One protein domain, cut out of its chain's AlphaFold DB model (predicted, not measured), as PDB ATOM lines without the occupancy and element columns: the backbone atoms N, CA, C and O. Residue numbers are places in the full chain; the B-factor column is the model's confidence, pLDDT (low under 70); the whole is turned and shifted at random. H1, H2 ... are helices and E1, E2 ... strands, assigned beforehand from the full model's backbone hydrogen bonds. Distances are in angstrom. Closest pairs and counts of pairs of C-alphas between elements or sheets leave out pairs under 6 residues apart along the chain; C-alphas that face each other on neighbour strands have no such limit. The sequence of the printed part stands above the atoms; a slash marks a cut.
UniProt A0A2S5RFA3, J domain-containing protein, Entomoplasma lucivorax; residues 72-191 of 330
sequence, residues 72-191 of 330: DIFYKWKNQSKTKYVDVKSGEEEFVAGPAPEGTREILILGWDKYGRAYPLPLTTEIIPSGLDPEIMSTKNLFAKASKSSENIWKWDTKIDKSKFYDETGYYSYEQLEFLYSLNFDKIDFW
ATOM      1  N   ASP A  72      99.743  45.063 132.404       56.91
ATOM      2  CA  ASP A  72     100.665  45.220 133.535       56.91
ATOM      3  C   ASP A  72     101.059  46.695 133.729       56.91
ATOM      4  O   ASP A  72     101.127  47.167 134.864       56.91
ATOM      5  N   ILE A  73     101.221  47.457 132.640       56.91
ATOM      6  CA  ILE A  73     101.423  48.913 132.681       56.91
ATOM      7  C   ILE A  73     100.214  49.623 133.321       56.91
ATOM      8  O   ILE A  73     100.392  50.412 134.246       56.91
ATOM      9  N   PHE A  74      98.983  49.285 132.925       51.69
ATOM     10  CA  PHE A  74      97.773  49.918 133.463       51.69
ATOM     11  C   PHE A  74      97.563  49.651 134.966       51.69
ATOM     12  O   PHE A  74      97.184  50.550 135.719       51.69
ATOM     13  N   TYR A  75      97.837  48.432 135.447       54.88
ATOM     14  CA  TYR A  75      97.756  48.128 136.884       54.88
ATOM     15  C   TYR A  75      98.916  48.724 137.696       54.88
ATOM     16  O   TYR A  75      98.739  49.000 138.885       54.88
ATOM     17  N   LYS A  76     100.073  48.977 137.070       57.84
ATOM     18  CA  LYS A  76     101.224  49.662 137.685       57.84
ATOM     19  C   LYS A  76     100.968  51.158 137.913       57.84
ATOM     20  O   LYS A  76     101.506  51.728 138.858       57.84
ATOM     21  N   TRP A  77     100.122  51.762 137.084       61.44
ATOM     22  CA  TRP A  77      99.799  53.192 137.061       61.44
ATOM     23  C   TRP A  77      98.800  53.645 138.129       61.44
ATOM     24  O   TRP A  77      98.977  54.694 138.742       61.44
ATOM     25  N   LYS A  78      97.833  52.787 138.481       51.06
ATOM     26  CA  LYS A  78      96.664  53.103 139.329       51.06
ATOM     27  C   LYS A  78      96.948  53.629 140.756       51.06
ATOM     28  O   LYS A  78      96.006  53.833 141.509       51.06
ATOM     29  N   ASN A  79      98.203  53.793 141.181       53.91
ATOM     30  CA  ASN A  79      98.555  54.229 142.540       53.91
ATOM     31  C   ASN A  79      99.810  55.118 142.640       53.91
ATOM     32  O   ASN A  79     100.331  55.283 143.748       53.91
ATOM     33  N   GLN A  80     100.356  55.661 141.545       66.69
ATOM     34  CA  GLN A  80     101.655  56.342 141.624       66.69
ATOM     35  C   GLN A  80     101.697  57.670 140.870       66.69
ATOM     36  O   GLN A  80     102.249  57.750 139.787       66.69
ATOM     37  N   SER A  81     101.316  58.753 141.552       90.69
ATOM     38  CA  SER A  81     101.685  60.129 141.171       90.69
ATOM     39  C   SER A  81     103.201  60.409 141.231       90.69
ATOM     40  O   SER A  81     103.640  61.550 141.094       90.69
ATOM     41  N   LYS A  82     104.021  59.385 141.491       95.31
ATOM     42  CA  LYS A  82     105.472  59.481 141.637       95.31
ATOM     43  C   LYS A  82     106.142  59.315 140.281       95.31
ATOM     44  O   LYS A  82     105.754  58.455 139.498       95.31
ATOM     45  N   THR A  83     107.205  60.072 140.059       95.31
ATOM     46  CA  THR A  83     108.059  59.896 138.888       95.31
ATOM     47  C   THR A  83     109.008  58.730 139.140       95.31
ATOM     48  O   THR A  83     109.668  58.693 140.183       95.31
ATOM     49  N   LYS A  84     109.070  57.783 138.199       95.69
ATOM     50  CA  LYS A  84     110.058  56.698 138.184       95.69
ATOM     51  C   LYS A  84     111.106  57.001 137.124       95.69
ATOM     52  O   LYS A  84     110.743  57.236 135.971       95.69
ATOM     53  N   TYR A  85     112.379  56.955 137.491       96.12
ATOM     54  CA  TYR A  85     113.474  57.337 136.601       96.12
ATOM     55  C   TYR A  85     114.737  56.503 136.826       96.12
ATOM     56  O   TYR A  85     114.818  55.762 137.803       96.12
ATOM     57  N   VAL A  86     115.703  56.623 135.914       95.94
ATOM     58  CA  VAL A  86     117.053  56.053 136.025       95.94
ATOM     59  C   VAL A  86     118.058  57.189 136.221       95.94
ATOM     60  O   VAL A  86     118.185  58.066 135.357       95.94
ATOM     61  N   ASP A  87     118.759  57.193 137.356       93.75
ATOM     62  CA  ASP A  87     119.787  58.195 137.672       93.75
ATOM     63  C   ASP A  87     121.049  57.981 136.813       93.75
ATOM     64  O   ASP A  87     121.504  56.853 136.617       93.75
ATOM     65  N   VAL A  88     121.631  59.061 136.276       93.00
ATOM     66  CA  VAL A  88     122.814  59.005 135.391       93.00
ATOM     67  C   VAL A  88     124.042  58.465 136.126       93.00
ATOM     68  O   VAL A  88     124.882  57.812 135.507       93.00
ATOM     69  N   LYS A  89     124.191  58.763 137.423       93.44
ATOM     70  CA  LYS A  89     125.395  58.416 138.190       93.44
ATOM     71  C   LYS A  89     125.338  56.987 138.702       93.44
ATOM     72  O   LYS A  89     126.344  56.286 138.605       93.44
ATOM     73  N   SER A  90     124.211  56.576 139.280       94.75
ATOM     74  CA  SER A  90     124.060  55.231 139.843       94.75
ATOM     75  C   SER A  90     123.679  54.196 138.784       94.75
ATOM     76  O   SER A  90     124.078  53.039 138.892       94.75
ATOM     77  N   GLY A  91     122.935  54.601 137.748       94.25
ATOM     78  CA  GLY A  91     122.306  53.681 136.801       94.25
ATOM     79  C   GLY A  91     121.153  52.870 137.405       94.25
ATOM     80  O   GLY A  91     120.647  51.964 136.744       94.25
ATOM     81  N   GLU A  92     120.746  53.169 138.642       95.75
ATOM     82  CA  GLU A  92     119.664  52.484 139.345       95.75
ATOM     83  C   GLU A  92     118.310  53.163 139.098       95.75
ATOM     84  O   GLU A  92     118.225  54.357 138.796       95.75
ATOM     85  N   GLU A  93     117.236  52.381 139.222       96.44
ATOM     86  CA  GLU A  93     115.871  52.895 139.161       96.44
ATOM     87  C   GLU A  93     115.467  53.522 140.501       96.44
ATOM     88  O   GLU A  93     115.497  52.864 141.543       96.44
ATOM     89  N   GLU A  94     114.978  54.757 140.467       96.56
ATOM     90  CA  GLU A  94     114.521  55.485 141.647       96.56
ATOM     91  C   GLU A  94     113.079  55.985 141.494       96.56
ATOM     92  O   GLU A  94     112.518  56.063 140.396       96.56
ATOM     93  N   PHE A  95     112.463  56.321 142.631       95.56
ATOM     94  CA  PHE A  95     111.128  56.908 142.702       95.56
ATOM     95  C   PHE A  95     111.158  58.201 143.504       95.56
ATOM     96  O   PHE A  95     111.614  58.218 144.648       95.56
ATOM     97  N   VAL A  96     110.546  59.253 142.965       96.00
ATOM     98  CA  VAL A  96     110.399  60.535 143.660       96.00
ATOM     99  C   VAL A  96     108.955  61.024 143.613       96.00
ATOM    100  O   VAL A  96     108.265  60.928 142.599       96.00
ATOM    101  N   ALA A  97     108.466  61.541 144.740       94.62
ATOM    102  CA  ALA A  97     107.174  62.219 144.809       94.62
ATOM    103  C   ALA A  97     107.333  63.670 144.326       94.62
ATOM    104  O   ALA A  97     107.417  64.591 145.137       94.62
ATOM    105  N   GLY A  98     107.453  63.855 143.010       95.38
ATOM    106  CA  GLY A  98     107.758  65.147 142.400       95.38
ATOM    107  C   GLY A  98     108.423  65.019 141.025       95.38
ATOM    108  O   GLY A  98     108.427  63.925 140.450       95.38
ATOM    109  N   PRO A  99     108.998  66.116 140.497       96.19
ATOM    110  CA  PRO A  99     109.848  66.061 139.312       96.19
ATOM    111  C   PRO A  99     111.089  65.207 139.569       96.19
ATOM    112  O   PRO A  99     111.615  65.188 140.685       96.19
ATOM    113  N   ALA A 100     111.563  64.522 138.528       96.62
ATOM    114  CA  ALA A 100     112.849  63.839 138.581       96.62
ATOM    115  C   ALA A 100     113.986  64.862 138.799       96.62
ATOM    116  O   ALA A 100     113.903  65.985 138.288       96.62
ATOM    117  N   PRO A 101     115.026  64.519 139.577       96.69
ATOM    118  CA  PRO A 101     116.145  65.419 139.833       96.69
ATOM    119  C   PRO A 101     117.013  65.629 138.583       96.69
ATOM    120  O   PRO A 101     117.013  64.822 137.652       96.69
ATOM    121  N   GLU A 102     117.800  66.706 138.576       94.81
ATOM    122  CA  GLU A 102     118.843  66.905 137.561       94.81
ATOM    123  C   GLU A 102     119.887  65.785 137.619       94.81
ATOM    124  O   GLU A 102     120.288  65.355 138.701       94.81
ATOM    125  N   GLY A 103     120.348  65.328 136.452       93.94
ATOM    126  CA  GLY A 103     121.145  64.104 136.341       93.94
ATOM    127  C   GLY A 103     120.298  62.844 136.166       93.94
ATOM    128  O   GLY A 103     120.798  61.745 136.372       93.94
ATOM    129  N   THR A 104     119.036  62.982 135.766       95.62
ATOM    130  CA  THR A 104     118.200  61.867 135.310       95.62
ATOM    131  C   THR A 104     118.453  61.587 133.835       95.62
ATOM    132  O   THR A 104     118.419  62.524 133.038       95.62
ATOM    133  N   ARG A 105     118.679  60.315 133.471       92.19
ATOM    134  CA  ARG A 105     118.917  59.889 132.080       92.19
ATOM    135  C   ARG A 105     117.615  59.533 131.375       92.19
ATOM    136  O   ARG A 105     117.374  59.942 130.245       92.19
ATOM    137  N   GLU A 106     116.787  58.746 132.053       94.12
ATOM    138  CA  GLU A 106     115.596  58.119 131.485       94.12
ATOM    139  C   GLU A 106     114.428  58.223 132.463       94.12
ATOM    140  O   GLU A 106     114.561  57.884 133.640       94.12
ATOM    141  N   ILE A 107     113.275  58.671 131.968       94.81
ATOM    142  CA  ILE A 107     112.011  58.655 132.702       94.81
ATOM    143  C   ILE A 107     111.225  57.419 132.278       94.81
ATOM    144  O   ILE A 107     110.803  57.294 131.133       94.81
ATOM    145  N   LEU A 108     110.986  56.515 133.224       93.06
ATOM    146  CA  LEU A 108     110.250  55.270 132.993       93.06
ATOM    147  C   LEU A 108     108.744  55.443 133.218       93.06
ATOM    148  O   LEU A 108     107.935  54.790 132.564       93.06
ATOM    149  N   ILE A 109     108.366  56.284 134.187       93.38
ATOM    150  CA  ILE A 109     106.975  56.650 134.491       93.38
ATOM    151  C   ILE A 109     106.962  58.130 134.852       93.38
ATOM    152  O   ILE A 109     107.660  58.547 135.779       93.38
ATOM    153  N   LEU A 110     106.160  58.911 134.135       94.56
ATOM    154  CA  LEU A 110     106.003  60.335 134.395       94.56
ATOM    155  C   LEU A 110     105.020  60.548 135.551       94.56
ATOM    156  O   LEU A 110     103.873  60.120 135.462       94.56
ATOM    157  N   GLY A 111     105.464  61.193 136.632       95.50
ATOM    158  CA  GLY A 111     104.589  61.557 137.746       95.50
ATOM    159  C   GLY A 111     103.766  62.817 137.463       95.50
ATOM    160  O   GLY A 111     104.052  63.576 136.532       95.50
ATOM    161  N   TRP A 112     102.770  63.076 138.310       95.44
ATOM    162  CA  TRP A 112     101.903  64.253 138.225       95.44
ATOM    163  C   TRP A 112     101.554  64.825 139.595       95.44
ATOM    164  O   TRP A 112     101.655  64.166 140.633       95.44
ATOM    165  N   ASP A 113     101.147  66.090 139.604       93.75
ATOM    166  CA  ASP A 113     100.670  66.760 140.803       93.75
ATOM    167  C   ASP A 113      99.204  66.418 141.123       93.75
ATOM    168  O   ASP A 113      98.494  65.744 140.379       93.75
ATOM    169  N   LYS A 114      98.712  66.915 142.261       92.75
ATOM    170  CA  LYS A 114      97.322  66.711 142.710       92.75
ATOM    171  C   LYS A 114      96.245  67.276 141.766       92.75
ATOM    172  O   LYS A 114      95.065  67.051 142.014       92.75
ATOM    173  N   TYR A 115      96.630  68.054 140.755       89.81
ATOM    174  CA  TYR A 115      95.744  68.608 139.733       89.81
ATOM    175  C   TYR A 115      95.833  67.829 138.410       89.81
ATOM    176  O   TYR A 115      95.226  68.245 137.427       89.81
ATOM    177  N   GLY A 116      96.585  66.724 138.369       90.50
ATOM    178  CA  GLY A 116      96.809  65.956 137.147       90.50
ATOM    179  C   GLY A 116      97.798  66.621 136.189       90.50
ATOM    180  O   GLY A 116      97.803  66.290 135.008       90.50
ATOM    181  N   ARG A 117      98.623  67.575 136.639       92.94
ATOM    182  CA  ARG A 117      99.652  68.184 135.782       92.94
ATOM    183  C   ARG A 117     100.931  67.370 135.869       92.94
ATOM    184  O   ARG A 117     101.424  67.138 136.973       92.94
ATOM    185  N   ALA A 118     101.461  66.951 134.725       95.50
ATOM    186  CA  ALA A 118     102.724  66.235 134.668       95.50
ATOM    187  C   ALA A 118     103.858  67.075 135.271       95.50
ATOM    188  O   ALA A 118     103.918  68.292 135.077       95.50
ATOM    189  N   TYR A 119     104.765  66.436 136.009       96.25
ATOM    190  CA  TYR A 119     105.944  67.136 136.511       96.25
ATOM    191  C   TYR A 119     106.913  67.483 135.372       96.25
ATOM    192  O   TYR A 119     107.064  66.683 134.451       96.25
ATOM    193  N   PRO A 120     107.601  68.639 135.438       95.19
ATOM    194  CA  PRO A 120     108.565  69.038 134.419       95.19
ATOM    195  C   PRO A 120     109.742  68.060 134.347       95.19
ATOM    196  O   PRO A 120     110.224  67.579 135.377       95.19
ATOM    197  N   LEU A 121     110.226  67.814 133.131       95.12
ATOM    198  CA  LEU A 121     111.419  67.019 132.870       95.12
ATOM    199  C   LEU A 121     112.686  67.808 133.238       95.12
ATOM    200  O   LEU A 121     112.758  69.002 132.936       95.12
ATOM    201  N   PRO A 122     113.696  67.178 133.860       94.81
ATOM    202  CA  PRO A 122     115.002  67.801 134.054       94.81
ATOM    203  C   PRO A 122     115.756  67.972 132.725       94.81
ATOM    204  O   PRO A 122     115.511  67.240 131.759       94.81
ATOM    205  N   LEU A 123     116.711  68.911 132.698       90.88
ATOM    206  CA  LEU A 123     117.496  69.279 131.506       90.88
ATOM    207  C   LEU A 123     118.253  68.101 130.886       90.88
ATOM    208  O   LEU A 123     118.475  68.095 129.674       90.88
ATOM    209  N   THR A 124     118.659  67.142 131.720       91.50
ATOM    210  CA  THR A 124     119.473  65.976 131.348       91.50
ATOM    211  C   THR A 124     118.675  64.792 130.807       91.50
ATOM    212  O   THR A 124     119.280  63.773 130.490       91.50
ATOM    213  N   THR A 125     117.345  64.889 130.741       91.81
ATOM    214  CA  THR A 125     116.498  63.776 130.294       91.81
ATOM    215  C   THR A 125     116.749  63.464 128.824       91.81
ATOM    216  O   THR A 125     116.415  64.271 127.963       91.81
ATOM    217  N   GLU A 126     117.268  62.274 128.538       88.69
ATOM    218  CA  GLU A 126     117.494  61.791 127.173       88.69
ATOM    219  C   GLU A 126     116.278  60.995 126.682       88.69
ATOM    220  O   GLU A 126     115.756  61.244 125.593       88.69
ATOM    221  N   ILE A 127     115.774  60.086 127.527       89.25
ATOM    222  CA  ILE A 127     114.697  59.146 127.195       89.25
ATOM    223  C   ILE A 127     113.447  59.459 128.026       89.25
ATOM    224  O   ILE A 127     113.505  59.603 129.249       89.25
ATOM    225  N   ILE A 128     112.303  59.541 127.351       89.88
ATOM    226  CA  ILE A 128     110.974  59.752 127.943       89.88
ATOM    227  C   ILE A 128     110.137  58.468 127.807       89.88
ATOM    228  O   ILE A 128     110.398  57.678 126.896       89.88
ATOM    229  N   PRO A 129     109.136  58.223 128.677       89.69
ATOM    230  CA  PRO A 129     108.357  56.987 128.614       89.69
ATOM    231  C   PRO A 129     107.575  56.932 127.302       89.69
ATOM    232  O   PRO A 129     107.283  57.969 126.730       89.69
ATOM    233  N   SER A 130     107.190  55.749 126.823       80.44
ATOM    234  CA  SER A 130     106.449  55.594 125.557       80.44
ATOM    235  C   SER A 130     104.947  55.894 125.652       80.44
ATOM    236  O   SER A 130     104.245  55.853 124.643       80.44
ATOM    237  N   GLY A 131     104.439  56.202 126.843       82.94
ATOM    238  CA  GLY A 131     103.046  56.559 127.068       82.94
ATOM    239  C   GLY A 131     102.870  57.367 128.346       82.94
ATOM    240  O   GLY A 131     103.750  57.391 129.209       82.94
ATOM    241  N   LEU A 132     101.717  58.023 128.450       86.62
ATOM    242  CA  LEU A 132     101.326  58.794 129.622       86.62
ATOM    243  C   LEU A 132     100.298  58.043 130.457       86.62
ATOM    244  O   LEU A 132      99.452  57.318 129.928       86.62
ATOM    245  N   ASP A 133     100.350  58.285 131.760       87.38
ATOM    246  CA  ASP A 133      99.299  57.860 132.668       87.38
ATOM    247  C   ASP A 133      97.975  58.572 132.311       87.38
ATOM    248  O   ASP A 133      97.981  59.792 132.115       87.38
ATOM    249  N   PRO A 134      96.835  57.861 132.215       84.19
ATOM    250  CA  PRO A 134      95.538  58.473 131.923       84.19
ATOM    251  C   PRO A 134      95.067  59.495 132.973       84.19
ATOM    252  O   PRO A 134      94.155  60.272 132.684       84.19
ATOM    253  N   GLU A 135      95.643  59.506 134.179       86.31
ATOM    254  CA  GLU A 135      95.375  60.530 135.195       86.31
ATOM    255  C   GLU A 135      96.105  61.857 134.927       86.31
ATOM    256  O   GLU A 135      95.734  62.884 135.505       86.31
ATOM    257  N   ILE A 136      97.091  61.876 134.022       91.00
ATOM    258  CA  ILE A 136      97.724  63.112 133.555       91.00
ATOM    259  C   ILE A 136      96.717  63.870 132.688       91.00
ATOM    260  O   ILE A 136      96.404  63.503 131.557       91.00
ATOM    261  N   MET A 137      96.211  64.964 133.242       86.25
ATOM    262  CA  MET A 137      95.259  65.866 132.608       86.25
ATOM    263  C   MET A 137      95.929  67.005 131.839       86.25
ATOM    264  O   MET A 137      95.247  67.658 131.060       86.25
ATOM    265  N   SER A 138      97.216  67.281 132.069       87.88
ATOM    266  CA  SER A 138      97.939  68.350 131.374       87.88
ATOM    267  C   SER A 138      99.441  68.083 131.329       87.88
ATOM    268  O   SER A 138     100.039  67.674 132.327       87.88
ATOM    269  N   THR A 139     100.056  68.384 130.187       90.44
ATOM    270  CA  THR A 139     101.513  68.373 129.977       90.44
ATOM    271  C   THR A 139     102.104  69.788 129.935       90.44
ATOM    272  O   THR A 139     103.255  69.965 129.535       90.44
ATOM    273  N   LYS A 140     101.346  70.809 130.371       85.56
ATOM    274  CA  LYS A 140     101.834  72.194 130.466       85.56
ATOM    275  C   LYS A 140     103.085  72.226 131.346       85.56
ATOM    276  O   LYS A 140     103.081  71.695 132.455       85.56
ATOM    277  N   ASN A 141     104.146  72.854 130.844       88.06
ATOM    278  CA  ASN A 141     105.488  72.908 131.439       88.06
ATOM    279  C   ASN A 141     106.275  71.589 131.484       88.06
ATOM    280  O   ASN A 141     107.370  71.578 132.046       88.06
ATOM    281  N   LEU A 142     105.782  70.497 130.889       93.19
ATOM    282  CA  LEU A 142     106.498  69.219 130.890       93.19
ATOM    283  C   LEU A 142     107.909  69.362 130.300       93.19
ATOM    284  O   LEU A 142     108.874  68.862 130.872       93.19
ATOM    285  N   PHE A 143     108.030  70.114 129.207       90.12
ATOM    286  CA  PHE A 143     109.290  70.338 128.497       90.12
ATOM    287  C   PHE A 143     109.935  71.695 128.790       90.12
ATOM    288  O   PHE A 143     110.975  71.992 128.217       90.12
ATOM    289  N   ALA A 144     109.397  72.495 129.721       85.12
ATOM    290  CA  ALA A 144     109.875  73.862 129.978       85.12
ATOM    291  C   ALA A 144     111.363  73.945 130.375       85.12
ATOM    292  O   ALA A 144     111.965  75.014 130.324       85.12
ATOM    293  N   LYS A 145     111.954  72.826 130.807       85.19
ATOM    294  CA  LYS A 145     113.379  72.715 131.132       85.19
ATOM    295  C   LYS A 145     114.115  71.686 130.278       85.19
ATOM    296  O   LYS A 145     115.300  71.509 130.491       85.19
ATOM    297  N   ALA A 146     113.478  70.962 129.365       81.62
ATOM    298  CA  ALA A 146     114.177  69.929 128.604       81.62
ATOM    299  C   ALA A 146     114.988  70.582 127.476       81.62
ATOM    300  O   ALA A 146     114.428  71.304 126.660       81.62
ATOM    301  N   SER A 147     116.300  70.331 127.414       71.81
ATOM    302  CA  SER A 147     117.156  70.902 126.356       71.81
ATOM    303  C   SER A 147     117.416  69.945 125.188       71.81
ATOM    304  O   SER A 147     117.781  70.389 124.103       71.81
ATOM    305  N   LYS A 148     117.290  68.630 125.426       65.12
ATOM    306  CA  LYS A 148     117.696  67.557 124.507       65.12
ATOM    307  C   LYS A 148     116.926  66.264 124.805       65.12
ATOM    308  O   LYS A 148     117.507  65.326 125.329       65.12
ATOM    309  N   SER A 149     115.631  66.195 124.511       57.25
ATOM    310  CA  SER A 149     114.926  64.903 124.585       57.25
ATOM    311  C   SER A 149     115.004  64.233 123.210       57.25
ATOM    312  O   SER A 149     114.681  64.852 122.204       57.25
ATOM    313  N   SER A 150     115.529  63.007 123.142       48.78
ATOM    314  CA  SER A 150     116.025  62.428 121.884       48.78
ATOM    315  C   SER A 150     115.060  61.479 121.173       48.78
ATOM    316  O   SER A 150     115.439  60.922 120.144       48.78
ATOM    317  N   GLU A 151     113.835  61.264 121.671       59.31
ATOM    318  CA  GLU A 151     112.923  60.282 121.068       59.31
ATOM    319  C   GLU A 151     111.456  60.715 120.944       59.31
ATOM    320  O   GLU A 151     110.908  61.459 121.755       59.31
ATOM    321  N   ASN A 152     110.845  60.187 119.873       55.94
ATOM    322  CA  ASN A 152     109.515  60.454 119.325       55.94
ATOM    323  C   ASN A 152     108.381  60.419 120.366       55.94
ATOM    324  O   ASN A 152     107.689  59.406 120.506       55.94
ATOM    325  N   ILE A 153     108.098  61.576 120.973       63.16
ATOM    326  CA  ILE A 153     106.838  61.881 121.684       63.16
ATOM    327  C   ILE A 153     105.603  61.483 120.856       63.16
ATOM    328  O   ILE A 153     104.562  61.133 121.399       63.16
ATOM    329  N   TRP A 154     105.741  61.486 119.528       59.22
ATOM    330  CA  TRP A 154     104.732  61.077 118.551       59.22
ATOM    331  C   TRP A 154     104.190  59.654 118.746       59.22
ATOM    332  O   TRP A 154     103.110  59.342 118.255       59.22
ATOM    333  N   LYS A 155     104.916  58.777 119.456       61.59
ATOM    334  CA  LYS A 155     104.468  57.406 119.757       61.59
ATOM    335  C   LYS A 155     103.536  57.313 120.969       61.59
ATOM    336  O   LYS A 155     103.059  56.218 121.262       61.59
ATOM    337  N   TRP A 156     103.287  58.412 121.684       67.88
ATOM    338  CA  TRP A 156     102.345  58.408 122.800       67.88
ATOM    339  C   TRP A 156     100.933  58.148 122.275       67.88
ATOM    340  O   TRP A 156     100.386  58.945 121.516       67.88
ATOM    341  N   ASP A 157     100.332  57.028 122.688       47.28
ATOM    342  CA  ASP A 157      98.920  56.730 122.423       47.28
ATOM    343  C   ASP A 157      98.054  57.679 123.267       47.28
ATOM    344  O   ASP A 157      97.632  57.374 124.386       47.28
ATOM    345  N   THR A 158      97.843  58.896 122.762       46.91
ATOM    346  CA  THR A 158      97.029  59.926 123.408       46.91
ATOM    347  C   THR A 158      95.544  59.593 123.224       46.91
ATOM    348  O   THR A 158      94.813  60.266 122.497       46.91
ATOM    349  N   LYS A 159      95.061  58.533 123.880       44.25
ATOM    350  CA  LYS A 159      93.626  58.417 124.212       44.25
ATOM    351  C   LYS A 159      93.216  59.403 125.305       44.25
ATOM    352  O   LYS A 159      92.027  59.584 125.557       44.25
ATOM    353  N   ILE A 160      94.199  60.036 125.945       47.06
ATOM    354  CA  ILE A 160      94.033  61.328 126.603       47.06
ATOM    355  C   ILE A 160      93.440  62.266 125.558       47.06
ATOM    356  O   ILE A 160      93.994  62.414 124.472       47.06
ATOM    357  N   ASP A 161      92.287  62.833 125.891       43.00
ATOM    358  CA  ASP A 161      91.605  63.846 125.102       43.00
ATOM    359  C   ASP A 161      92.628  64.817 124.501       43.00
ATOM    360  O   ASP A 161      93.308  65.533 125.237       43.00
ATOM    361  N   LYS A 162      92.803  64.780 123.174       43.78
ATOM    362  CA  LYS A 162      93.841  65.566 122.499       43.78
ATOM    363  C   LYS A 162      93.650  67.065 122.762       43.78
ATOM    364  O   LYS A 162      94.645  67.772 122.833       43.78
ATOM    365  N   SER A 163      92.422  67.513 123.066       40.78
ATOM    366  CA  SER A 163      92.126  68.875 123.549       40.78
ATOM    367  C   SER A 163      92.865  69.280 124.829       40.78
ATOM    368  O   SER A 163      92.939  70.461 125.134       40.78
ATOM    369  N   LYS A 164      93.451  68.321 125.558       41.62
ATOM    370  CA  LYS A 164      94.282  68.542 126.752       41.62
ATOM    371  C   LYS A 164      95.787  68.565 126.474       41.62
ATOM    372  O   LYS A 164      96.566  68.920 127.360       41.62
ATOM    373  N   PHE A 165      96.201  68.120 125.287       42.47
ATOM    374  CA  PHE A 165      97.556  68.319 124.764       42.47
ATOM    375  C   PHE A 165      97.690  69.650 124.053       42.47
ATOM    376  O   PHE A 165      98.777  70.215 124.021       42.47
ATOM    377  N   TYR A 166      96.584  70.109 123.496       41.72
ATOM    378  CA  TYR A 166      96.474  71.412 122.905       41.72
ATOM    379  C   TYR A 166      96.415  72.496 123.986       41.72
ATOM    380  O   TYR A 166      95.964  72.250 125.109       41.72
ATOM    381  N   ASP A 167      96.877  73.696 123.661       43.41
ATOM    382  CA  ASP A 167      96.366  74.866 124.355       43.41
ATOM    383  C   ASP A 167      94.853  75.003 124.080       43.41
ATOM    384  O   ASP A 167      94.243  74.233 123.327       43.41
ATOM    385  N   GLU A 168      94.213  75.976 124.717       42.44
ATOM    386  CA  GLU A 168      92.753  76.148 124.708       42.44
ATOM    387  C   GLU A 168      92.162  76.399 123.300       42.44
ATOM    388  O   GLU A 168      90.943  76.432 123.138       42.44
ATOM    389  N   THR A 169      93.006  76.528 122.268       35.66
ATOM    390  CA  THR A 169      92.619  76.735 120.866       35.66
ATOM    391  C   THR A 169      92.558  75.449 120.034       35.66
ATOM    392  O   THR A 169      92.089  75.475 118.896       35.66
ATOM    393  N   GLY A 170      92.978  74.303 120.587       36.03
ATOM    394  CA  GLY A 170      93.023  73.037 119.849       36.03
ATOM    395  C   GLY A 170      94.319  72.804 119.056       36.03
ATOM    396  O   GLY A 170      94.351  71.891 118.228       36.03
ATOM    397  N   TYR A 171      95.384  73.571 119.333       40.34
ATOM    398  CA  TYR A 171      96.731  73.403 118.762       40.34
ATOM    399  C   TYR A 171      97.796  73.155 119.833       40.34
ATOM    400  O   TYR A 171      97.584  73.442 121.002       40.34
ATOM    401  N   TYR A 172      98.940  72.568 119.459       42.00
ATOM    402  CA  TYR A 172     100.050  72.322 120.392       42.00
ATOM    403  C   TYR A 172     100.445  73.623 121.104       42.00
ATOM    404  O   TYR A 172     100.596  74.651 120.449       42.00
ATOM    405  N   SER A 173     100.644  73.571 122.424       46.41
ATOM    406  CA  SER A 173     101.154  74.733 123.165       46.41
ATOM    407  C   SER A 173     102.497  75.197 122.594       46.41
ATOM    408  O   SER A 173     103.274  74.396 122.069       46.41
ATOM    409  N   TYR A 174     102.778  76.492 122.702       47.41
ATOM    410  CA  TYR A 174     103.983  77.116 122.161       47.41
ATOM    411  C   TYR A 174     105.274  76.410 122.617       47.41
ATOM    412  O   TYR A 174     106.132  76.131 121.787       47.41
ATOM    413  N   GLU A 175     105.375  75.999 123.885       46.44
ATOM    414  CA  GLU A 175     106.534  75.269 124.414       46.44
ATOM    415  C   GLU A 175     106.659  73.855 123.826       46.44
ATOM    416  O   GLU A 175     107.759  73.321 123.701       46.44
ATOM    417  N   GLN A 176     105.537  73.230 123.451       50.78
ATOM    418  CA  GLN A 176     105.547  71.954 122.736       50.78
ATOM    419  C   GLN A 176     105.950  72.157 121.278       50.78
ATOM    420  O   GLN A 176     106.722  71.356 120.772       50.78
ATOM    421  N   LEU A 177     105.481  73.213 120.607       48.28
ATOM    422  CA  LEU A 177     105.909  73.535 119.246       48.28
ATOM    423  C   LEU A 177     107.395  73.886 119.205       48.28
ATOM    424  O   LEU A 177     108.114  73.318 118.397       48.28
ATOM    425  N   GLU A 178     107.882  74.744 120.098       44.91
ATOM    426  CA  GLU A 178     109.298  75.112 120.223       44.91
ATOM    427  C   GLU A 178     110.176  73.884 120.509       44.91
ATOM    428  O   GLU A 178     111.198  73.675 119.848       44.91
ATOM    429  N   PHE A 179     109.728  73.002 121.410       45.62
ATOM    430  CA  PHE A 179     110.371  71.712 121.642       45.62
ATOM    431  C   PHE A 179     110.384  70.849 120.369       45.62
ATOM    432  O   PHE A 179     111.442  70.362 119.979       45.62
ATOM    433  N   LEU A 180     109.254  70.717 119.670       46.06
ATOM    434  CA  LEU A 180     109.142  69.972 118.411       46.06
ATOM    435  C   LEU A 180     110.019  70.561 117.290       46.06
ATOM    436  O   LEU A 180     110.630  69.807 116.536       46.06
ATOM    437  N   TYR A 181     110.140  71.888 117.210       45.19
ATOM    438  CA  TYR A 181     111.001  72.598 116.259       45.19
ATOM    439  C   TYR A 181     112.492  72.432 116.587       45.19
ATOM    440  O   TYR A 181     113.317  72.417 115.672       45.19
ATOM    441  N   SER A 182     112.850  72.241 117.861       43.25
ATOM    442  CA  SER A 182     114.239  72.034 118.297       43.25
ATOM    443  C   SER A 182     114.822  70.651 117.947       43.25
ATOM    444  O   SER A 182     116.036  70.456 118.031       43.25
ATOM    445  N   LEU A 183     113.994  69.691 117.505       43.72
ATOM    446  CA  LEU A 183     114.368  68.285 117.273       43.72
ATOM    447  C   LEU A 183     115.000  67.963 115.896       43.72
ATOM    448  O   LEU A 183     115.011  66.803 115.493       43.72
ATOM    449  N   ASN A 184     115.612  68.937 115.212       41.09
ATOM    450  CA  ASN A 184     116.296  68.788 113.908       41.09
ATOM    451  C   ASN A 184     115.398  68.294 112.749       41.09
ATOM    452  O   ASN A 184     115.168  67.100 112.550       41.09
ATOM    453  N   PHE A 185     114.985  69.246 111.906       40.59
ATOM    454  CA  PHE A 185     114.105  69.078 110.738       40.59
ATOM    455  C   PHE A 185     114.675  68.234 109.584       40.59
ATOM    456  O   PHE A 185     113.943  67.889 108.661       40.59
ATOM    457  N   ASP A 186     115.949  67.852 109.627       39.22
ATOM    458  CA  ASP A 186     116.630  67.185 108.509       39.22
ATOM    459  C   ASP A 186     116.118  65.756 108.226       39.22
ATOM    460  O   ASP A 186     116.588  65.102 107.295       39.22
ATOM    461  N   LYS A 187     115.208  65.225 109.057       37.38
ATOM    462  CA  LYS A 187     114.790  63.812 109.035       37.38
ATOM    463  C   LYS A 187     113.280  63.568 109.003       37.38
ATOM    464  O   LYS A 187     112.880  62.409 109.051       37.38
ATOM    465  N   ILE A 188     112.451  64.611 108.947       40.88
ATOM    466  CA  ILE A 188     110.990  64.455 108.918       40.88
ATOM    467  C   ILE A 188     110.516  64.577 107.469       40.88
ATOM    468  O   ILE A 188     110.564  65.660 106.888       40.88
ATOM    469  N   ASP A 189     110.066  63.463 106.888       41.06
ATOM    470  CA  ASP A 189     109.425  63.456 105.574       41.06
ATOM    471  C   ASP A 189     107.961  63.895 105.730       41.06
ATOM    472  O   ASP A 189     107.130  63.196 106.311       41.06
ATOM    473  N   PHE A 190     107.656  65.106 105.264       35.28
ATOM    474  CA  PHE A 190     106.340  65.738 105.414       35.28
ATOM    475  C   PHE A 190     105.211  64.962 104.719       35.28
ATOM    476  O   PHE A 190     104.045  65.140 105.073       35.28
ATOM    477  N   TRP A 191     105.547  64.093 103.761       37.22
ATOM    478  CA  TRP A 191     104.580  63.273 103.034       37.22
ATOM    479  C   TRP A 191     103.859  62.249 103.924       37.22
ATOM    480  O   TRP A 191     102.651  62.083 103.774       37.22
TER     481      TRP A 191
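What this domain is: This is residues 72 to 191 of the 330 residues of the protein "J domain-containing protein" of Entomoplasma lucivorax (UniProt A0A2S5RFA3). This domain has little regular structure: beyond a small, strongly twisted sheet at one end, residues 110 to 173 wind in stacked turns toward H2 at the other. Residues 184 to 191 stick out. The printed 120 residues include H1, E1, E2, E3 and H2, in that order; 29 are in named elements, class mixed. The whole is compact, radius of gyration of the C-alphas 14.2 A, spanning 40 by 30 by 25 A.

How they stand to each other: H1, residues 72 to 77, is not on the sheet. E1, residues 83 to 87, and E2, residues 93 to 96, form an antiparallel hairpin at 136 degrees; N 83 and O 96 are 2.9 A apart, within hydrogen-bond range. E3, residues 104 to 109, is E1's other antiparallel neighbour at 148 degrees, with N 86 and O 106 at 2.8 A. H2, residues 174 to 181, is not on the sheet. Every O i to N i+4 pair in H1 and H2 is within range.

Where its parts are: H1 begins at C-alpha 72 (100.665, 45.220, 133.535) and spans 8.8 A, E1 11.9 A, E2 10.4 A, E3 12.4 A; H2, 10.2 A, ends at C-alpha 181 (111.001, 72.598, 116.259).

The domain as a whole: The printed part has no cut. The link E3 to H2 is long. Residues 72 to 80 and 148 to 191 have pLDDT under 70.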